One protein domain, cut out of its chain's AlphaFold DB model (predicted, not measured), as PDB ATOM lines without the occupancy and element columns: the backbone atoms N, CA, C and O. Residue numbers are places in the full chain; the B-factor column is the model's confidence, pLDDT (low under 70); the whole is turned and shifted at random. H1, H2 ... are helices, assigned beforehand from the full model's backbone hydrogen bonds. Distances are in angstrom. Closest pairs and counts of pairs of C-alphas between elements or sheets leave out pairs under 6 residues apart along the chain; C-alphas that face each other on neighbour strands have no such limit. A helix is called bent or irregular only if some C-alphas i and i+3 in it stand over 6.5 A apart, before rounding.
ATOM      1  N   GLU A   2      31.932 -42.458  26.577       75.50
ATOM      2  CA  GLU A   2      31.075 -42.359  27.772       75.50
ATOM      3  C   GLU A   2      31.850 -42.053  29.071       75.50
ATOM      4  O   GLU A   2      31.422 -41.241  29.888       75.50
ATOM      5  N   GLU A   3      33.055 -42.606  29.217       82.38
ATOM      6  CA  GLU A   3      33.934 -42.358  30.368       82.38
ATOM      7  C   GLU A   3      34.345 -40.877  30.510       82.38
ATOM      8  O   GLU A   3      34.225 -40.294  31.588       82.38
ATOM      9  N   ASN A   4      34.722 -40.223  29.406       86.75
ATOM     10  CA  ASN A   4      35.098 -38.802  29.396       86.75
ATOM     11  C   ASN A   4      33.911 -37.882  29.722       86.75
ATOM     12  O   ASN A   4      34.080 -36.831  30.346       86.75
ATOM     13  N   TYR A   5      32.704 -38.280  29.315       91.69
ATOM     14  CA  TYR A   5      31.478 -37.558  29.643       91.69
ATOM     15  C   TYR A   5      31.194 -37.614  31.151       91.69
ATOM     16  O   TYR A   5      31.010 -36.576  31.789       91.69
ATOM     17  N   ASN A   6      31.261 -38.808  31.749       94.38
ATOM     18  CA  ASN A   6      31.064 -38.999  33.191       94.38
ATOM     19  C   ASN A   6      32.116 -38.262  34.034       94.38
ATOM     20  O   ASN A   6      31.786 -37.682  35.076       94.38
ATOM     21  N   LEU A   7      33.365 -38.223  33.562       95.31
ATOM     22  CA  LEU A   7      34.430 -37.443  34.190       95.31
ATOM     23  C   LEU A   7      34.115 -35.940  34.175       95.31
ATOM     24  O   LEU A   7      34.204 -35.290  35.215       95.31
ATOM     25  N   SER A   8      33.669 -35.407  33.034       94.50
ATOM     26  CA  SER A   8      33.321 -33.984  32.885       94.50
ATOM     27  C   SER A   8      32.191 -33.568  33.835       94.50
ATOM     28  O   SER A   8      32.284 -32.553  34.525       94.50
ATOM     29  N   ILE A   9      31.140 -34.389  33.947       96.19
ATOM     30  CA  ILE A   9      30.032 -34.144  34.885       96.19
ATOM     31  C   ILE A   9      30.519 -34.160  36.338       96.19
ATOM     32  O   ILE A   9      30.091 -33.336  37.151       96.19
ATOM     33  N   THR A  10      31.418 -35.084  36.677       97.06
ATOM     34  CA  THR A  10      31.991 -35.184  38.026       97.06
ATOM     35  C   THR A  10      32.816 -33.945  38.369       97.06
ATOM     36  O   THR A  10      32.653 -33.388  39.454       97.06
ATOM     37  N   GLN A  11      33.637 -33.465  37.431       96.25
ATOM     38  CA  GLN A  11      34.433 -32.249  37.602       96.25
ATOM     39  C   GLN A  11      33.551 -31.021  37.838       96.25
ATOM     40  O   GLN A  11      33.750 -30.324  38.827       96.25
ATOM     41  N   ILE A  12      32.513 -30.814  37.017       97.12
ATOM     42  CA  ILE A  12      31.570 -29.698  37.199       97.12
ATOM     43  C   ILE A  12      30.928 -29.752  38.593       97.12
ATOM     44  O   ILE A  12      30.902 -28.747  39.302       97.12
ATOM     45  N   LYS A  13      30.445 -30.927  39.024       97.31
ATOM     46  CA  LYS A  13      29.836 -31.100  40.355       97.31
ATOM     47  C   LYS A  13      30.804 -30.766  41.489       97.31
ATOM     48  O   LYS A  13      30.382 -30.161  42.473       97.31
ATOM     49  N   ASN A  14      32.066 -31.167  41.377       98.12
ATOM     50  CA  ASN A  14      33.072 -30.887  42.400       98.12
ATOM     51  C   ASN A  14      33.419 -29.394  42.442       98.12
ATOM     52  O   ASN A  14      33.380 -28.806  43.518       98.12
ATOM     53  N   SER A  15      33.615 -28.749  41.289       97.81
ATOM     54  CA  SER A  15      33.886 -27.307  41.224       97.81
ATOM     55  C   SER A  15      32.734 -26.448  41.757       97.81
ATOM     56  O   SER A  15      32.974 -25.387  42.328       97.81
ATOM     57  N   ILE A  16      31.479 -26.902  41.630       97.81
ATOM     58  CA  ILE A  16      30.332 -26.256  42.297       97.81
ATOM     59  C   ILE A  16      30.479 -26.343  43.820       97.81
ATOM     60  O   ILE A  16      30.336 -25.335  44.506       97.81
ATOM     61  N   LYS A  17      30.771 -27.537  44.357       98.12
ATOM     62  CA  LYS A  17      30.915 -27.760  45.808       98.12
ATOM     63  C   LYS A  17      32.067 -26.960  46.412       98.12
ATOM     64  O   LYS A  17      31.957 -26.490  47.537       98.12
ATOM     65  N   GLU A  18      33.154 -26.819  45.664       98.25
ATOM     66  CA  GLU A  18      34.360 -26.093  46.073       98.25
ATOM     67  C   GLU A  18      34.273 -24.581  45.815       98.25
ATOM     68  O   GLU A  18      35.218 -23.855  46.115       98.25
ATOM     69  N   ASN A  19      33.152 -24.093  45.270       97.19
ATOM     70  CA  ASN A  19      32.952 -22.695  44.884       97.19
ATOM     71  C   ASN A  19      34.052 -22.166  43.936       97.19
ATOM     72  O   ASN A  19      34.475 -21.014  44.021       97.19
ATOM     73  N   SER A  20      34.525 -23.034  43.037       97.50
ATOM     74  CA  SER A  20      35.633 -22.790  42.102       97.50
ATOM     75  C   SER A  20      35.208 -22.867  40.630       97.50
ATOM     76  O   SER A  20      36.042 -22.765  39.730       97.50
ATOM     77  N   LEU A  21      33.909 -23.039  40.357       97.25
ATOM     78  CA  LEU A  21      33.384 -23.131  38.998       97.25
ATOM     79  C   LEU A  21      33.315 -21.753  38.320       97.25
ATOM     80  O   LEU A  21      32.551 -20.883  38.732       97.25
ATOM     81  N   VAL A  22      34.030 -21.608  37.203       96.06
ATOM     82  CA  VAL A  22      33.863 -20.504  36.247       96.06
ATOM     83  C   VAL A  22      33.346 -21.078  34.931       96.06
ATOM     84  O   VAL A  22      33.938 -22.002  34.379       96.06
ATOM     85  N   LEU A  23      32.236 -20.534  34.426       93.12
ATOM     86  CA  LEU A  23      31.639 -20.936  33.152       93.12
ATOM     87  C   LEU A  23      31.817 -19.833  32.113       93.12
ATOM     88  O   LEU A  23      31.387 -18.700  32.319       93.12
ATOM     89  N   PHE A  24      32.384 -20.190  30.964       94.12
ATOM     90  CA  PHE A  24      32.360 -19.354  29.769       94.12
ATOM     91  C   PHE A  24      31.252 -19.863  28.854       94.12
ATOM     92  O   PHE A  24      31.338 -20.968  28.320       94.12
ATOM     93  N   VAL A  25      30.193 -19.071  28.697       90.31
ATOM     94  CA  VAL A  25      29.037 -19.427  27.869       90.31
ATOM     95  C   VAL A  25      28.962 -18.518  26.648       90.31
ATOM     96  O   VAL A  25      29.069 -17.300  26.756       90.31
ATOM     97  N   GLY A  26      28.800 -19.119  25.470       88.50
ATOM     98  CA  GLY A  26      28.526 -18.394  24.230       88.50
ATOM     99  C   GLY A  26      27.027 -18.301  23.947       88.50
ATOM    100  O   GLY A  26      26.213 -18.912  24.636       88.50
ATOM    101  N   ALA A  27      26.662 -17.620  22.858       86.94
ATOM    102  CA  ALA A  27      25.271 -17.465  22.412       86.94
ATOM    103  C   ALA A  27      24.531 -18.795  22.132       86.94
ATOM    104  O   ALA A  27      23.315 -18.813  22.002       86.94
ATOM    105  N   GLY A  28      25.234 -19.930  22.061       86.25
ATOM    106  CA  GLY A  28      24.593 -21.243  21.948       86.25
ATOM    107  C   GLY A  28      23.737 -21.615  23.165       86.25
ATOM    108  O   GLY A  28      22.745 -22.321  23.007       86.25
ATOM    109  N   ILE A  29      24.060 -21.110  24.366       89.19
ATOM    110  CA  ILE A  29      23.292 -21.433  25.582       89.19
ATOM    111  C   ILE A  29      21.863 -20.873  25.529       89.19
ATOM    112  O   ILE A  29      20.946 -21.462  26.100       89.19
ATOM    113  N   SER A  30      21.655 -19.760  24.814       87.00
ATOM    114  CA  SER A  30      20.358 -19.086  24.724       87.00
ATOM    115  C   SER A  30      19.395 -19.726  23.725       87.00
ATOM    116  O   SER A  30      18.200 -19.452  23.804       87.00
ATOM    117  N   ALA A  31      19.863 -20.616  22.844       87.94
ATOM    118  CA  ALA A  31      18.998 -21.307  21.881       87.94
ATOM    119  C   ALA A  31      17.884 -22.114  22.579       87.94
ATOM    120  O   ALA A  31      16.739 -22.124  22.140       87.94
ATOM    121  N   ASN A  32      18.190 -22.710  23.737       85.12
ATOM    122  CA  ASN A  32      17.223 -23.468  24.539       85.12
ATOM    123  C   ASN A  32      16.282 -22.579  25.377       85.12
ATOM    124  O   ASN A  32      15.452 -23.093  26.117       85.12
ATOM    125  N   SER A  33      16.431 -21.254  25.298       86.88
ATOM    126  CA  SER A  33      15.610 -20.270  26.020       86.88
ATOM    127  C   SER A  33      14.589 -19.579  25.110       86.88
ATOM    128  O   SER A  33      14.118 -18.493  25.437       86.88
ATOM    129  N   ASN A  34      14.276 -20.175  23.953       83.94
ATOM    130  CA  ASN A  34      13.433 -19.596  22.897       83.94
ATOM    131  C   ASN A  34      13.931 -18.235  22.374       83.94
ATOM    132  O   ASN A  34      13.161 -17.466  21.798       83.94
ATOM    133  N   LEU A  35      15.214 -17.927  22.573       88.69
ATOM    134  CA  LEU A  35      15.867 -16.786  21.946       88.69
ATOM    135  C   LEU A  35      16.414 -17.215  20.581       88.69
ATOM    136  O   LEU A  35      16.865 -18.357  20.448       88.69
ATOM    137  N   PRO A  36      16.410 -16.319  19.579       88.56
ATOM    138  CA  PRO A  36      16.926 -16.654  18.266       88.56
ATOM    139  C   PRO A  36      18.422 -16.952  18.352       88.56
ATOM    140  O   PRO A  36      19.195 -16.258  19.018       88.56
ATOM    141  N   THR A  37      18.847 -17.969  17.620       91.00
ATOM    142  CA  THR A  37      20.252 -18.154  17.286       91.00
ATOM    143  C   THR A  37      20.752 -16.987  16.432       91.00
ATOM    144  O   THR A  37      19.981 -16.286  15.772       91.00
ATOM    145  N   TRP A  38      22.073 -16.805  16.374       89.25
ATOM    146  CA  TRP A  38      22.682 -15.819  15.475       89.25
ATOM    147  C   TRP A  38      22.241 -15.990  14.015       89.25
ATOM    148  O   TRP A  38      22.014 -14.999  13.328       89.25
ATOM    149  N   GLY A  39      22.076 -17.231  13.545       87.38
ATOM    150  CA  GLY A  39      21.608 -17.505  12.187       87.38
ATOM    151  C   GLY A  39      20.162 -17.061  11.961       87.38
ATOM    152  O   GLY A  39      19.869 -16.418  10.957       87.38
ATOM    153  N   GLU A  40      19.267 -17.347  12.907       91.00
ATOM    154  CA  GLU A  40      17.860 -16.930  12.836       91.00
ATOM    155  C   GLU A  40      17.712 -15.409  12.904       91.00
ATOM    156  O   GLU A  40      16.937 -14.834  12.138       91.00
ATOM    157  N   LEU A  41      18.502 -14.748  13.756       90.94
ATOM    158  CA  LEU A  41      18.538 -13.290  13.838       90.94
ATOM    159  C   LEU A  41      18.966 -12.670  12.502       90.94
ATOM    160  O   LEU A  41      18.275 -11.797  11.982       90.94
ATOM    161  N   ILE A  42      20.065 -13.151  11.908       87.62
ATOM    162  CA  ILE A  42      20.553 -12.669  10.605       87.62
ATOM    163  C   ILE A  42      19.499 -12.877   9.512       87.62
ATOM    164  O   ILE A  42      19.293 -11.988   8.689       87.62
ATOM    165  N   GLN A  43      18.799 -14.015   9.509       86.38
ATOM    166  CA  GLN A  43      17.727 -14.274   8.547       86.38
ATOM    167  C   GLN A  43      16.541 -13.317   8.724       86.38
ATOM    168  O   GLN A  43      15.981 -12.861   7.729       86.38
ATOM    169  N   SER A  44      16.167 -12.986   9.965       89.88
ATOM    170  CA  SER A  44      15.125 -11.986  10.235       89.88
ATOM    171  C   SER A  44      15.530 -10.614   9.702       89.88
ATOM    172  O   SER A  44      14.791 -10.011   8.928       89.88
ATOM    173  N   LEU A  45      16.747 -10.167  10.026       88.31
ATOM    174  CA  LEU A  45      17.278  -8.885   9.559       88.31
ATOM    175  C   LEU A  45      17.363  -8.835   8.027       88.31
ATOM    176  O   LEU A  45      16.948  -7.857   7.413       88.31
ATOM    177  N   LYS A  46      17.826  -9.911   7.382       83.62
ATOM    178  CA  LYS A  46      17.883 -10.017   5.916       83.62
ATOM    179  C   LYS A  46      16.507  -9.826   5.266       83.62
ATOM    180  O   LYS A  46      16.427  -9.155   4.238       83.62
ATOM    181  N   LYS A  47      15.440 -10.383   5.852       84.75
ATOM    182  CA  LYS A  47      14.063 -10.210   5.356       84.75
ATOM    183  C   LYS A  47      13.591  -8.761   5.454       84.75
ATOM    184  O   LYS A  47      12.927  -8.288   4.541       84.75
ATOM    185  N   GLU A  48      13.947  -8.059   6.526       88.50
ATOM    186  CA  GLU A  48      13.564  -6.654   6.728       88.50
ATOM    187  C   GLU A  48      14.297  -5.692   5.783       88.50
ATOM    188  O   GLU A  48      13.746  -4.666   5.390       88.50
ATOM    189  N   LEU A  49      15.522  -6.031   5.375       84.38
ATOM    190  CA  LEU A  49      16.347  -5.173   4.523       84.38
ATOM    191  C   LEU A  49      15.894  -5.122   3.049       84.38
ATOM    192  O   LEU A  49      16.444  -4.328   2.289       84.38
ATOM    193  N   ASN A  50      14.912  -5.933   2.621       77.00
ATOM    194  CA  ASN A  50      14.399  -5.986   1.237       77.00
ATOM    195  C   ASN A  50      15.496  -6.126   0.153       77.00
ATOM    196  O   ASN A  50      15.338  -5.674  -0.983       77.00
ATOM    197  N   ILE A  51      16.624  -6.759   0.486       75.62
ATOM    198  CA  ILE A  51      17.732  -6.965  -0.455       75.62
ATOM    199  C   ILE A  51      17.448  -8.230  -1.282       75.62
ATOM    200  O   ILE A  51      17.115  -9.262  -0.694       75.62
ATOM    201  N   PRO A  52      17.615  -8.201  -2.622       77.06
ATOM    202  CA  PRO A  52      17.443  -9.382  -3.463       77.06
ATOM    203  C   PRO A  52      18.260 -10.578  -2.963       77.06
ATOM    204  O   PRO A  52      19.417 -10.436  -2.553       77.06
ATOM    205  N   GLU A  53      17.671 -11.770  -3.022       73.44
ATOM    206  CA  GLU A  53      18.283 -12.988  -2.480       73.44
ATOM    207  C   GLU A  53      19.618 -13.322  -3.168       73.44
ATOM    208  O   GLU A  53      20.589 -13.676  -2.505       73.44
ATOM    209  N   GLU A  54      19.715 -13.040  -4.470       72.44
ATOM    210  CA  GLU A  54      20.934 -13.136  -5.290       72.44
ATOM    211  C   GLU A  54      22.089 -12.238  -4.812       72.44
ATOM    212  O   GLU A  54      23.232 -12.436  -5.208       72.44
ATOM    213  N   ARG A  55      21.813 -11.219  -3.988       66.00
ATOM    214  CA  ARG A  55      22.825 -10.299  -3.433       66.00
ATOM    215  C   ARG A  55      23.174 -10.592  -1.979       66.00
ATOM    216  O   ARG A  55      24.100  -9.999  -1.435       66.00
ATOM    217  N   THR A  56      22.427 -11.490  -1.351       69.25
ATOM    218  CA  THR A  56      22.562 -11.893   0.055       69.25
ATOM    219  C   THR A  56      22.871 -13.387   0.182       69.25
ATOM    220  O   THR A  56      22.756 -13.959   1.267       69.25
ATOM    221  N   ASP A  57      23.223 -14.017  -0.938       71.81
ATOM    222  CA  ASP A  57      23.752 -15.373  -1.086       71.81
ATOM    223  C   ASP A  57      25.186 -15.484  -0.539       71.81
ATOM    224  O   ASP A  57      25.603 -16.537  -0.061       71.81
ATOM    225  N   SER A  58      25.926 -14.373  -0.554       74.62
ATOM    226  CA  SER A  58      27.262 -14.243   0.010       74.62
ATOM    227  C   SER A  58      27.300 -13.141   1.075       74.62
ATOM    228  O   SER A  58      27.091 -11.970   0.748       74.62
ATOM    229  N   PRO A  59      27.649 -13.461   2.336       71.50
ATOM    230  CA  PRO A  59      27.834 -12.457   3.385       71.50
ATOM    231  C   PRO A  59      28.857 -11.370   3.024       71.50
ATOM    232  O   PRO A  59      28.737 -10.233   3.472       71.50
ATOM    233  N   LEU A  60      29.839 -11.690   2.171       74.12
ATOM    234  CA  LEU A  60      30.845 -10.729   1.713       74.12
ATOM    235  C   LEU A  60      30.246  -9.627   0.833       74.12
ATOM    236  O   LEU A  60      30.734  -8.503   0.866       74.12
ATOM    237  N   ARG A  61      29.178  -9.920   0.079       71.06
ATOM    238  CA  ARG A  61      28.483  -8.917  -0.746       71.06
ATOM    239  C   ARG A  61      27.732  -7.901   0.108       71.06
ATOM    240  O   ARG A  61      27.657  -6.740  -0.270       71.06
ATOM    241  N   ILE A  62      27.230  -8.324   1.269       74.19
ATOM    242  CA  ILE A  62      26.550  -7.444   2.229       74.19
ATOM    243  C   ILE A  62      27.545  -6.448   2.841       74.19
ATOM    244  O   ILE A  62      27.233  -5.272   2.960       74.19
ATOM    245  N   ALA A  63      28.755  -6.898   3.186       79.44
ATOM    246  CA  ALA A  63      29.775  -6.053   3.814       79.44
ATOM    247  C   ALA A  63      30.418  -5.014   2.872       79.44
ATOM    248  O   ALA A  63      31.132  -4.133   3.341       79.44
ATOM    249  N   GLN A  64      30.224  -5.147   1.557       72.38
ATOM    250  CA  GLN A  64      30.772  -4.240   0.539       72.38
ATOM    251  C   GLN A  64      29.818  -3.098   0.152       72.38
ATOM    252  O   GLN A  64      30.206  -2.257  -0.659       72.38
ATOM    253  N   TYR A  65      28.589  -3.099   0.676       63.22
ATOM    254  CA  TYR A  65      27.602  -2.036   0.477       63.22
ATOM    255  C   TYR A  65      27.872  -0.858   1.418       63.22
ATOM    256  O   TYR A  65      27.792   0.296   0.942       63.22
TER     257      TYR A  65
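AT A GLANCE: This is residues 2 to 65 of the 65 residues of an uncharacterized protein of Streptococcus pneumoniae (UniProt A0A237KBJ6). The domain is a strung-out chain of four separate helices with no common core: the longest helix, H1, stands across one end, and a drawn-out stretch, residues 18 to 26, leads from it to the short helix H2. H3 then runs on along the long axis, and at the far end the chain folds back to the short helix H4; no helix touches another. The printed part has 64 residues, with four named helices in the order H1, H2, H3, H4 and no named strand; the class is all helix. The whole is extended, with a radius of gyration of the C-alphas of 19.9 A, and is a rod in outline, spanning 54 by 22 by 20 A.

IN THESE COORDINATES: H1 covers residues 2 to 17 and measures 23.2 A from first to last C-alpha; it begins with C-alpha 2 at (31.075, -42.359, 27.772) and ends with C-alpha 17 at (30.915, -27.760, 45.808). H2 is residues 27 to 33, with a length of 10.7 A. H2 is neither bent nor irregular, but only just: C-alphas 29 and 32 are 6.5 A apart. H3 is residues 38 to 48 and 15.6 A long, beginning with C-alpha 38 at (22.682, -15.819, 15.475). H4 is residues 59 to 63, five residues, and ends with C-alpha 63 at (29.775, -6.053, 3.814).

HOW THE PARTS SIT: H1 is apart from H2, H3 and H4. Residues 2 to 10, which belong to H1, stand free, and so do residues 14 to 19, of which 14 to 17 belong to H1. H2 and H3 are close but not clearly touching, with the C-alphas of Ala 27 and Trp 38 the closest at 7.6 A. The lines of H2 and H3 are about perpendicular, at 81 degrees, and their centres are 16.2 A apart. H4 is apart from H2 and from H3. In H1, H3 and H4 every O i to N i+4 pair is within hydrogen-bond range; in H2 this holds for 0 of 3 pairs, while 3 of 4 O i to N i+3 pairs are within range.

THE WHOLE: The two C-alphas farthest apart are those of Glu 18 and Pro 52, at 54.9 A, and the first and last printed C-alphas, of Glu 2 and Tyr 65, are 48.8 A apart. Without the stretches that stand free, the body has 49 residues and spans 50 by 23 by 13 A. The printed part has no cut and ends at the chain's last residue, 65. The link from H2 to H3 is tight, with 4 residues; those from H1 to H2, with 9, and from H3 to H4, with 10, are short, and no link is long. The mean pLDDT of the printed part is 86.3; residues 55 to 56 and residue 65 are under 70.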